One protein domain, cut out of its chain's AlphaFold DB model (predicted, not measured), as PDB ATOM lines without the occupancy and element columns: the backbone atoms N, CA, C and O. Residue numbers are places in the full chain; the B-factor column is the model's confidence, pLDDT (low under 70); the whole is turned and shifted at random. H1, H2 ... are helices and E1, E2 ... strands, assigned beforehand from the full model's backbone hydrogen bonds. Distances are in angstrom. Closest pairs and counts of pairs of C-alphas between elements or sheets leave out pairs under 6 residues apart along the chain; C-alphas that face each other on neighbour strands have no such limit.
ATOM      1  N   GLY A  30     154.425 227.229 237.621       73.88
ATOM      2  CA  GLY A  30     154.509 226.508 236.359       73.88
ATOM      3  C   GLY A  30     155.775 225.668 236.276       73.88
ATOM      4  O   GLY A  30     156.800 226.005 236.866       73.88
ATOM      5  N   MET A  31     155.706 224.556 235.548       79.94
ATOM      6  CA  MET A  31     156.866 223.723 235.247       79.94
ATOM      7  C   MET A  31     156.844 223.331 233.778       79.94
ATOM      8  O   MET A  31     155.853 222.790 233.289       79.94
ATOM      9  N   GLU A  32     157.957 223.554 233.093       85.69
ATOM     10  CA  GLU A  32     158.120 223.237 231.677       85.69
ATOM     11  C   GLU A  32     159.333 222.340 231.483       85.69
ATOM     12  O   GLU A  32     160.375 222.550 232.096       85.69
ATOM     13  N   VAL A  33     159.219 221.321 230.633       86.81
ATOM     14  CA  VAL A  33     160.352 220.433 230.340       86.81
ATOM     15  C   VAL A  33     161.428 221.224 229.601       86.81
ATOM     16  O   VAL A  33     161.142 221.910 228.619       86.81
ATOM     17  N   ARG A  34     162.685 221.095 230.030       90.00
ATOM     18  CA  ARG A  34     163.814 221.708 229.324       90.00
ATOM     19  C   ARG A  34     163.952 221.109 227.919       90.00
ATOM     20  O   ARG A  34     163.907 219.882 227.790       90.00
ATOM     21  N   PRO A  35     164.234 221.917 226.877       94.38
ATOM     22  CA  PRO A  35     164.408 221.414 225.511       94.38
ATOM     23  C   PRO A  35     165.424 220.271 225.408       94.38
ATOM     24  O   PRO A  35     165.154 219.253 224.776       94.38
ATOM     25  N   ARG A  36     166.549 220.390 226.125       95.38
ATOM     26  CA  ARG A  36     167.583 219.352 226.199       95.38
ATOM     27  C   ARG A  36     167.037 218.013 226.705       95.38
ATOM     28  O   ARG A  36     167.253 216.993 226.058       95.38
ATOM     29  N   ALA A  37     166.312 218.020 227.825       94.50
ATOM     30  CA  ALA A  37     165.751 216.805 228.420       94.50
ATOM     31  C   ALA A  37     164.742 216.135 227.473       94.50
ATOM     32  O   ALA A  37     164.750 214.915 227.294       94.50
ATOM     33  N   TYR A  38     163.911 216.942 226.803       94.94
ATOM     34  CA  TYR A  38     162.990 216.451 225.783       94.94
ATOM     35  C   TYR A  38     163.725 215.821 224.591       94.94
ATOM     36  O   TYR A  38     163.361 214.729 224.149       94.94
ATOM     37  N   ASP A  39     164.758 216.482 224.071       96.50
ATOM     38  CA  ASP A  39     165.496 216.017 222.899       96.50
ATOM     39  C   ASP A  39     166.270 214.727 223.161       96.50
ATOM     40  O   ASP A  39     166.201 213.805 222.340       96.50
ATOM     41  N   GLU A  40     166.930 214.622 224.316       96.19
ATOM     42  CA  GLU A  40     167.627 213.410 224.755       96.19
ATOM     43  C   GLU A  40     166.646 212.233 224.887       96.19
ATOM     44  O   GLU A  40     166.844 211.178 224.270       96.19
ATOM     45  N   PHE A  41     165.529 212.433 225.598       94.81
ATOM     46  CA  PHE A  41     164.483 211.419 225.751       94.81
ATOM     47  C   PHE A  41     163.901 210.983 224.399       94.81
ATOM     48  O   PHE A  41     163.726 209.788 224.129       94.81
ATOM     49  N   ARG A  42     163.605 211.950 223.524       94.44
ATOM     50  CA  ARG A  42     163.045 211.712 222.190       94.44
ATOM     51  C   ARG A  42     164.011 210.921 221.317       94.44
ATOM     52  O   ARG A  42     163.573 209.992 220.633       94.44
ATOM     53  N   ALA A  43     165.293 211.283 221.308       96.19
ATOM     54  CA  ALA A  43     166.315 210.608 220.517       96.19
ATOM     55  C   ALA A  43     166.498 209.154 220.973       96.19
ATOM     56  O   ALA A  43     166.464 208.241 220.143       96.19
ATOM     57  N   GLU A  44     166.605 208.921 222.287       96.44
ATOM     58  CA  GLU A  44     166.709 207.572 222.848       96.44
ATOM     59  C   GLU A  44     165.480 206.725 222.491       96.44
ATOM     60  O   GLU A  44     165.611 205.620 221.958       96.44
ATOM     61  N   THR A  45     164.285 207.260 222.743       95.38
ATOM     62  CA  THR A  45     163.021 206.546 222.543       95.38
ATOM     63  C   THR A  45     162.825 206.170 221.078       95.38
ATOM     64  O   THR A  45     162.528 205.014 220.772       95.38
ATOM     65  N   ARG A  46     163.069 207.105 220.151       92.81
ATOM     66  CA  ARG A  46     162.966 206.841 218.708       92.81
ATOM     67  C   ARG A  46     163.936 205.761 218.250       92.81
ATOM     68  O   ARG A  46     163.523 204.858 217.530       92.81
ATOM     69  N   ARG A  47     165.195 205.832 218.691       95.50
ATOM     70  CA  ARG A  47     166.226 204.846 218.342       95.50
ATOM     71  C   ARG A  47     165.863 203.442 218.823       95.50
ATOM     72  O   ARG A  47     166.132 202.472 218.130       95.50
ATOM     73  N   ARG A  48     165.261 203.313 220.006       95.88
ATOM     74  CA  ARG A  48     164.850 202.001 220.532       95.88
ATOM     75  C   ARG A  48     163.591 201.470 219.847       95.88
ATOM     76  O   ARG A  48     163.471 200.269 219.634       95.88
ATOM     77  N   LEU A  49     162.650 202.347 219.496       93.88
ATOM     78  CA  LEU A  49     161.413 201.947 218.821       93.88
ATOM     79  C   LEU A  49     161.620 201.594 217.346       93.88
ATOM     80  O   LEU A  49     160.834 200.808 216.819       93.88
ATOM     81  N   SER A  50     162.652 202.120 216.677       92.31
ATOM     82  CA  SER A  50     162.880 201.878 215.245       92.31
ATOM     83  C   SER A  50     163.166 200.417 214.893       92.31
ATOM     84  O   SER A  50     162.978 200.029 213.748       92.31
ATOM     85  N   THR A  51     163.596 199.603 215.859       90.88
ATOM     86  CA  THR A  51     163.838 198.160 215.677       90.88
ATOM     87  C   THR A  51     162.748 197.290 216.305       90.88
ATOM     88  O   THR A  51     162.908 196.077 216.407       90.88
ATOM     89  N   SER A  52     161.663 197.894 216.795       89.88
ATOM     90  CA  SER A  52     160.563 197.165 217.431       89.88
ATOM     91  C   SER A  52     159.608 196.566 216.400       89.88
ATOM     92  O   SER A  52     159.495 197.062 215.280       89.88
ATOM     93  N   VAL A  53     158.822 195.571 216.819       88.81
ATOM     94  CA  VAL A  53     157.757 194.977 215.989       88.81
ATOM     95  C   VAL A  53     156.711 195.998 215.532       88.81
ATOM     96  O   VAL A  53     156.109 195.827 214.480       88.81
ATOM     97  N   TRP A  54     156.516 197.090 216.282       87.00
ATOM     98  CA  TRP A  54     155.620 198.181 215.886       87.00
ATOM     99  C   TRP A  54     156.170 199.000 214.715       87.00
ATOM    100  O   TRP A  54     155.392 199.613 213.995       87.00
ATOM    101  N   ALA A  55     157.494 199.014 214.528       86.81
ATOM    102  CA  ALA A  55     158.147 199.676 213.404       86.81
ATOM    103  C   ALA A  55     158.371 198.726 212.216       86.81
ATOM    104  O   ALA A  55     158.235 199.149 211.073       86.81
ATOM    105  N   THR A  56     158.700 197.455 212.467       83.06
ATOM    106  CA  THR A  56     159.106 196.497 211.419       83.06
ATOM    107  C   THR A  56     158.003 195.530 210.980       83.06
ATOM    108  O   THR A  56     158.185 194.811 210.004       83.06
ATOM    109  N   GLY A  57     156.859 195.498 211.669       75.19
ATOM    110  CA  GLY A  57     155.791 194.502 211.490       75.19
ATOM    111  C   GLY A  57     154.967 194.589 210.198       75.19
ATOM    112  O   GLY A  57     153.961 193.896 210.087       75.19
ATOM    113  N   GLY A  58     155.352 195.424 209.229       64.00
ATOM    114  CA  GLY A  58     154.866 195.349 207.843       64.00
ATOM    115  C   GLY A  58     153.460 195.889 207.542       64.00
ATOM    116  O   GLY A  58     153.125 196.017 206.368       64.00
ATOM    117  N   CYS A  59     152.659 196.270 208.541       62.31
ATOM    118  CA  CYS A  59     151.318 196.834 208.338       62.31
ATOM    119  C   CYS A  59     151.195 198.246 208.926       62.31
ATOM    120  O   CYS A  59     151.701 198.520 210.016       62.31
ATOM    121  N   THR A  60     150.466 199.130 208.234       66.00
ATOM    122  CA  THR A  60     150.098 200.464 208.729       66.00
ATOM    123  C   THR A  60     149.296 200.315 210.018       66.00
ATOM    124  O   THR A  60     148.122 199.949 209.998       66.00
ATOM    125  N   SER A  61     149.941 200.555 211.156       74.44
ATOM    126  CA  SER A  61     149.306 200.451 212.467       74.44
ATOM    127  C   SER A  61     148.967 201.839 212.999       74.44
ATOM    128  O   SER A  61     149.638 202.823 212.686       74.44
ATOM    129  N   TRP A  62     147.956 201.923 213.864       83.44
ATOM    130  CA  TRP A  62     147.609 203.169 214.558       83.44
ATOM    131  C   TRP A  62     148.777 203.737 215.392       83.44
ATOM    132  O   TRP A  62     148.822 204.931 215.665       83.44
ATOM    133  N   TYR A  63     149.748 202.894 215.767       84.00
ATOM    134  CA  TYR A  63     150.929 203.291 216.537       84.00
ATOM    135  C   TYR A  63     151.984 204.037 215.717       84.00
ATOM    136  O   TYR A  63     152.912 204.602 216.301       84.00
ATOM    137  N   THR A  64     151.865 204.027 214.389       85.25
ATOM    138  CA  THR A  64     152.838 204.618 213.472       85.25
ATOM    139  C   THR A  64     152.262 205.817 212.732       85.25
ATOM    140  O   THR A  64     151.217 205.719 212.096       85.25
ATOM    141  N   HIS A  65     152.984 206.935 212.748       85.12
ATOM    142  CA  HIS A  65     152.676 208.124 211.955       85.12
ATOM    143  C   HIS A  65     153.959 208.661 211.311       85.12
ATOM    144  O   HIS A  65     154.961 208.877 211.995       85.12
ATOM    145  N   GLY A  66     153.960 208.833 209.985       84.00
ATOM    146  CA  GLY A  66     155.143 209.297 209.245       84.00
ATOM    147  C   GLY A  66     156.381 208.408 209.442       84.00
ATOM    148  O   GLY A  66     157.483 208.923 209.627       84.00
ATOM    149  N   GLY A  67     156.190 207.083 209.498       82.06
ATOM    150  CA  GLY A  67     157.269 206.104 209.694       82.06
ATOM    151  C   GLY A  67     157.856 206.059 211.109       82.06
ATOM    152  O   GLY A  67     158.889 205.431 211.328       82.06
ATOM    153  N   LYS A  68     157.229 206.731 212.083       87.94
ATOM    154  CA  LYS A  68     157.687 206.777 213.477       87.94
ATOM    155  C   LYS A  68     156.625 206.200 214.392       87.94
ATOM    156  O   LYS A  68     155.451 206.532 214.260       87.94
ATOM    157  N   VAL A  69     157.053 205.387 215.352       89.69
ATOM    158  CA  VAL A  69     156.193 204.972 216.461       89.69
ATOM    159  C   VAL A  69     156.019 206.165 217.401       89.69
ATOM    160  O   VAL A  69     157.012 206.713 217.885       89.69
ATOM    161  N   THR A  70     154.781 206.603 217.629       89.19
ATOM    162  CA  THR A  70     154.492 207.857 218.356       89.19
ATOM    163  C   THR A  70     153.954 207.660 219.768       89.19
ATOM    164  O   THR A  70     153.966 208.607 220.551       89.19
ATOM    165  N   ASN A  71     153.496 206.455 220.112       87.81
ATOM    166  CA  ASN A  71     152.678 206.245 221.311       87.81
ATOM    167  C   ASN A  71     153.278 205.250 222.315       87.81
ATOM    168  O   ASN A  71     152.853 205.226 223.468       87.81
ATOM    169  N   ASN A  72     154.234 204.418 221.901       90.69
ATOM    170  CA  ASN A  72     154.682 203.272 222.693       90.69
ATOM    171  C   ASN A  72     155.966 203.568 223.474       90.69
ATOM    172  O   ASN A  72     156.853 204.277 223.006       90.69
ATOM    173  N   TRP A  73     156.087 202.953 224.652       93.75
ATOM    174  CA  TRP A  73     157.330 202.900 225.419       93.75
ATOM    175  C   TRP A  73     158.190 201.702 224.958       93.75
ATOM    176  O   TRP A  73     157.662 200.594 224.865       93.75
ATOM    177  N   PRO A  74     159.497 201.877 224.678       94.50
ATOM    178  CA  PRO A  74     160.368 200.814 224.158       94.50
ATOM    179  C   PRO A  74     160.917 199.827 225.201       94.50
ATOM    180  O   PRO A  74     161.739 198.978 224.855       94.50
ATOM    181  N   GLY A  75     160.579 199.972 226.483       93.94
ATOM    182  CA  GLY A  75     161.164 199.182 227.570       93.94
ATOM    183  C   GLY A  75     160.149 198.358 228.354       93.94
ATOM    184  O   GLY A  75     158.944 198.419 228.126       93.94
ATOM    185  N   LEU A  76     160.645 197.623 229.348       95.69
ATOM    186  CA  LEU A  76     159.789 196.952 230.326       95.69
ATOM    187  C   LEU A  76     159.113 197.978 231.245       95.69
ATOM    188  O   LEU A  76     159.668 199.042 231.537       95.69
ATOM    189  N   MET A  77     157.949 197.627 231.795       95.81
ATOM    190  CA  MET A  77     157.249 198.485 232.762       95.81
ATOM    191  C   MET A  77     158.058 198.710 234.050       95.81
ATOM    192  O   MET A  77     157.937 199.754 234.687       95.81
ATOM    193  N   SER A  78     158.936 197.771 234.420       97.44
ATOM    194  CA  SER A  78     159.875 197.931 235.538       97.44
ATOM    195  C   SER A  78     160.911 199.031 235.284       97.44
ATOM    196  O   SER A  78     161.254 199.773 236.203       97.44
ATOM    197  N   GLU A  79     161.381 199.169 234.041       96.69
ATOM    198  CA  GLU A  79     162.265 200.257 233.625       96.69
ATOM    199  C   GLU A  79     161.535 201.595 233.688       96.69
ATOM    200  O   GLU A  79     162.064 202.537 234.275       96.69
ATOM    201  N   TYR A  80     160.316 201.660 233.141       94.62
ATOM    202  CA  TYR A  80     159.490 202.866 233.195       94.62
ATOM    203  C   TYR A  80     159.311 203.328 234.642       94.62
ATOM    204  O   TYR A  80     159.681 204.449 234.976       94.62
ATOM    205  N   ARG A  81     158.867 202.419 235.525       95.19
ATOM    206  CA  ARG A  81     158.708 202.699 236.957       95.19
ATOM    207  C   ARG A  81     160.004 203.194 237.589       95.19
ATOM    208  O   ARG A  81     159.972 204.120 238.382       95.19
ATOM    209  N   ARG A  82     161.151 202.590 237.262       95.75
ATOM    210  CA  ARG A  82     162.446 203.026 237.800       95.75
ATOM    211  C   ARG A  82     162.823 204.430 237.324       95.75
ATOM    212  O   ARG A  82     163.365 205.178 238.123       95.75
ATOM    213  N   ARG A  83     162.562 204.778 236.061       94.25
ATOM    214  CA  ARG A  83     162.893 206.098 235.497       94.25
ATOM    215  C   ARG A  83     161.982 207.210 236.017       94.25
ATOM    216  O   ARG A  83     162.426 208.343 236.104       94.25
ATOM    217  N   THR A  84     160.738 206.894 236.373       93.12
ATOM    218  CA  THR A  84     159.743 207.884 236.822       93.12
ATOM    219  C   THR A  84     159.490 207.876 238.331       93.12
ATOM    220  O   THR A  84     158.662 208.644 238.811       93.12
ATOM    221  N   ARG A  85     160.188 207.030 239.108       93.19
ATOM    222  CA  ARG A  85     159.972 206.904 240.567       93.19
ATOM    223  C   ARG A  85     160.339 208.150 241.372       93.19
ATOM    224  O   ARG A  85     159.943 208.242 242.528       93.19
ATOM    225  N   SER A  86     161.171 209.023 240.820       88.81
ATOM    226  CA  SER A  86     161.679 210.221 241.480       88.81
ATOM    227  C   SER A  86     161.586 211.385 240.514       88.81
ATOM    228  O   SER A  86     161.946 211.249 239.345       88.81
ATOM    229  N   PHE A  87     161.102 212.513 241.016       85.75
ATOM    230  CA  PHE A  87     161.082 213.752 240.260       85.75
ATOM    231  C   PHE A  87     162.492 214.343 240.214       85.75
ATOM    232  O   PHE A  87     163.136 214.481 241.251       85.75
ATOM    233  N   ASP A  88     162.956 214.665 239.012       87.75
ATOM    234  CA  ASP A  88     164.256 215.278 238.769       87.75
ATOM    235  C   ASP A  88     164.037 216.700 238.255       87.75
ATOM    236  O   ASP A  88     163.676 216.901 237.092       87.75
ATOM    237  N   VAL A  89     164.217 217.671 239.151       88.56
ATOM    238  CA  VAL A  89     163.972 219.094 238.895       88.56
ATOM    239  C   VAL A  89     164.890 219.661 237.811       88.56
ATOM    240  O   VAL A  89     164.501 220.604 237.122       88.56
ATOM    241  N   ASP A  90     166.054 219.051 237.577       91.19
ATOM    242  CA  ASP A  90     167.013 219.538 236.585       91.19
ATOM    243  C   ASP A  90     166.479 219.390 235.158       91.19
ATOM    244  O   ASP A  90     166.874 220.142 234.266       91.19
ATOM    245  N   ASN A  91     165.501 218.507 234.933       90.44
ATOM    246  CA  ASN A  91     164.828 218.359 233.643       90.44
ATOM    247  C   ASN A  91     163.756 219.424 233.377       90.44
ATOM    248  O   ASN A  91     163.169 219.426 232.291       90.44
ATOM    249  N   TYR A  92     163.508 220.336 234.323       87.56
ATOM    250  CA  TYR A  92     162.431 221.317 234.237       87.56
ATOM    251  C   TYR A  92     162.926 222.757 234.432       87.56
ATOM    252  O   TYR A  92     163.847 223.048 235.198       87.56
ATOM    253  N   HIS A  93     162.298 223.680 233.709       86.62
ATOM    254  CA  HIS A  93     162.229 225.088 234.067       86.62
ATOM    255  C   HIS A  93     161.075 225.259 235.041       86.62
ATOM    256  O   HIS A  93     159.949 224.873 234.737       86.62
ATOM    257  N   VAL A  94     161.363 225.824 236.206       82.88
ATOM    258  CA  VAL A  94     160.381 225.990 237.267       82.88
ATOM    259  C   VAL A  94     160.113 227.477 237.463       82.88
ATOM    260  O   VAL A  94     161.035 228.253 237.708       82.88
ATOM    261  N   GLN A  95     158.855 227.874 237.298       74.62
ATOM    262  CA  GLN A  95     158.398 229.248 237.457       74.62
ATOM    263  C   GLN A  95     157.906 229.459 238.887       74.62
ATOM    264  O   GLN A  95     157.075 228.703 239.394       74.62
ATOM    265  N   HIS A  96     158.426 230.506 239.516       67.94
ATOM    266  CA  HIS A  96     158.106 230.900 240.887       67.94
ATOM    267  C   HIS A  96     157.328 232.216 240.970       67.94
ATOM    268  O   HIS A  96     156.836 232.559 242.039       67.94
TER     269      HIS A  96
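AT A GLANCE: This is residues 30 to 96 of the 106 residues of an uncharacterized protein of Herbihabitans rhizosphaerae (UniProt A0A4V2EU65). A two-stranded ribbon, E1 beside E2, makes one end of a long, open loop of chain; the long helix H1 leads away from it along the longest axis to a head at the other end, made of H2 and a stretch without named elements, and the chain comes back by way of H3. Residues 76 to 88, with H3 in them, stick out free, with an empty gap between H3 and H1. The printed part has 67 residues with three named helices and two named strands, in the order E1, H1, H2, H3, E2; the sheet has the order E1 - E2, antiparallel, and the class is mixed, helices and strands. The whole is loose, with a radius of gyration of the C-alphas of 14.6 A, and elongated, spanning 48 by 26 by 17 A.

IN THESE COORDINATES: The strand E1 is residues 30 to 33, 10.4 A from first to last C-alpha, beginning at C-alpha 30 at (154.509, 226.508, 236.359). Its partner E2 is residues 92 to 95, 9.5 A long, ending at C-alpha 95 at (158.398, 229.248, 237.457). H1 is residues 35 to 49, 20.8 A long, ending at C-alpha 49 at (161.413, 201.947, 218.821). H2 is residues 53 to 56, and H3 is residues 77 to 84, 10.5 A long.

HOW THE PARTS SIT: E1 and E2 are antiparallel neighbours, with 160 degrees between their directions. The C-alphas of Val 33 and Tyr 92 face each other at 4.5 A, and N 32 and O 93, 2.9 A apart, and N 93 and O 32, 2.8 A apart, are within hydrogen-bond range. H1 and E2 are near each other, with 5 pairs of C-alphas within 10 A. H1 and H2 are close but not clearly touching; their closest C-alphas, those of Leu 49 and Ala 55, are 6.7 A apart. Residues 64 to 65 pair with residues 68 to 69, antiparallel. H3 is apart from H1, from H2 and from E1. In H1 and H3 every O i to N i+4 pair is within hydrogen-bond range; H2 is too short for such a pair.

THE WHOLE: The two C-alphas farthest apart, those of Gly 58 and His 96, are 48.6 A apart, while the C-alphas of Gly 30 and His 96 are 7.3 A apart. The printed part has no cut. The link from H2 to H3, with 20 residues, is long; those from E1 to H1 and from H1 to H2 are tight, and that from H3 to E2 is short. The mean pLDDT of the printed part is 88.4, and residues 58 to 60 and residue 96 are under 70.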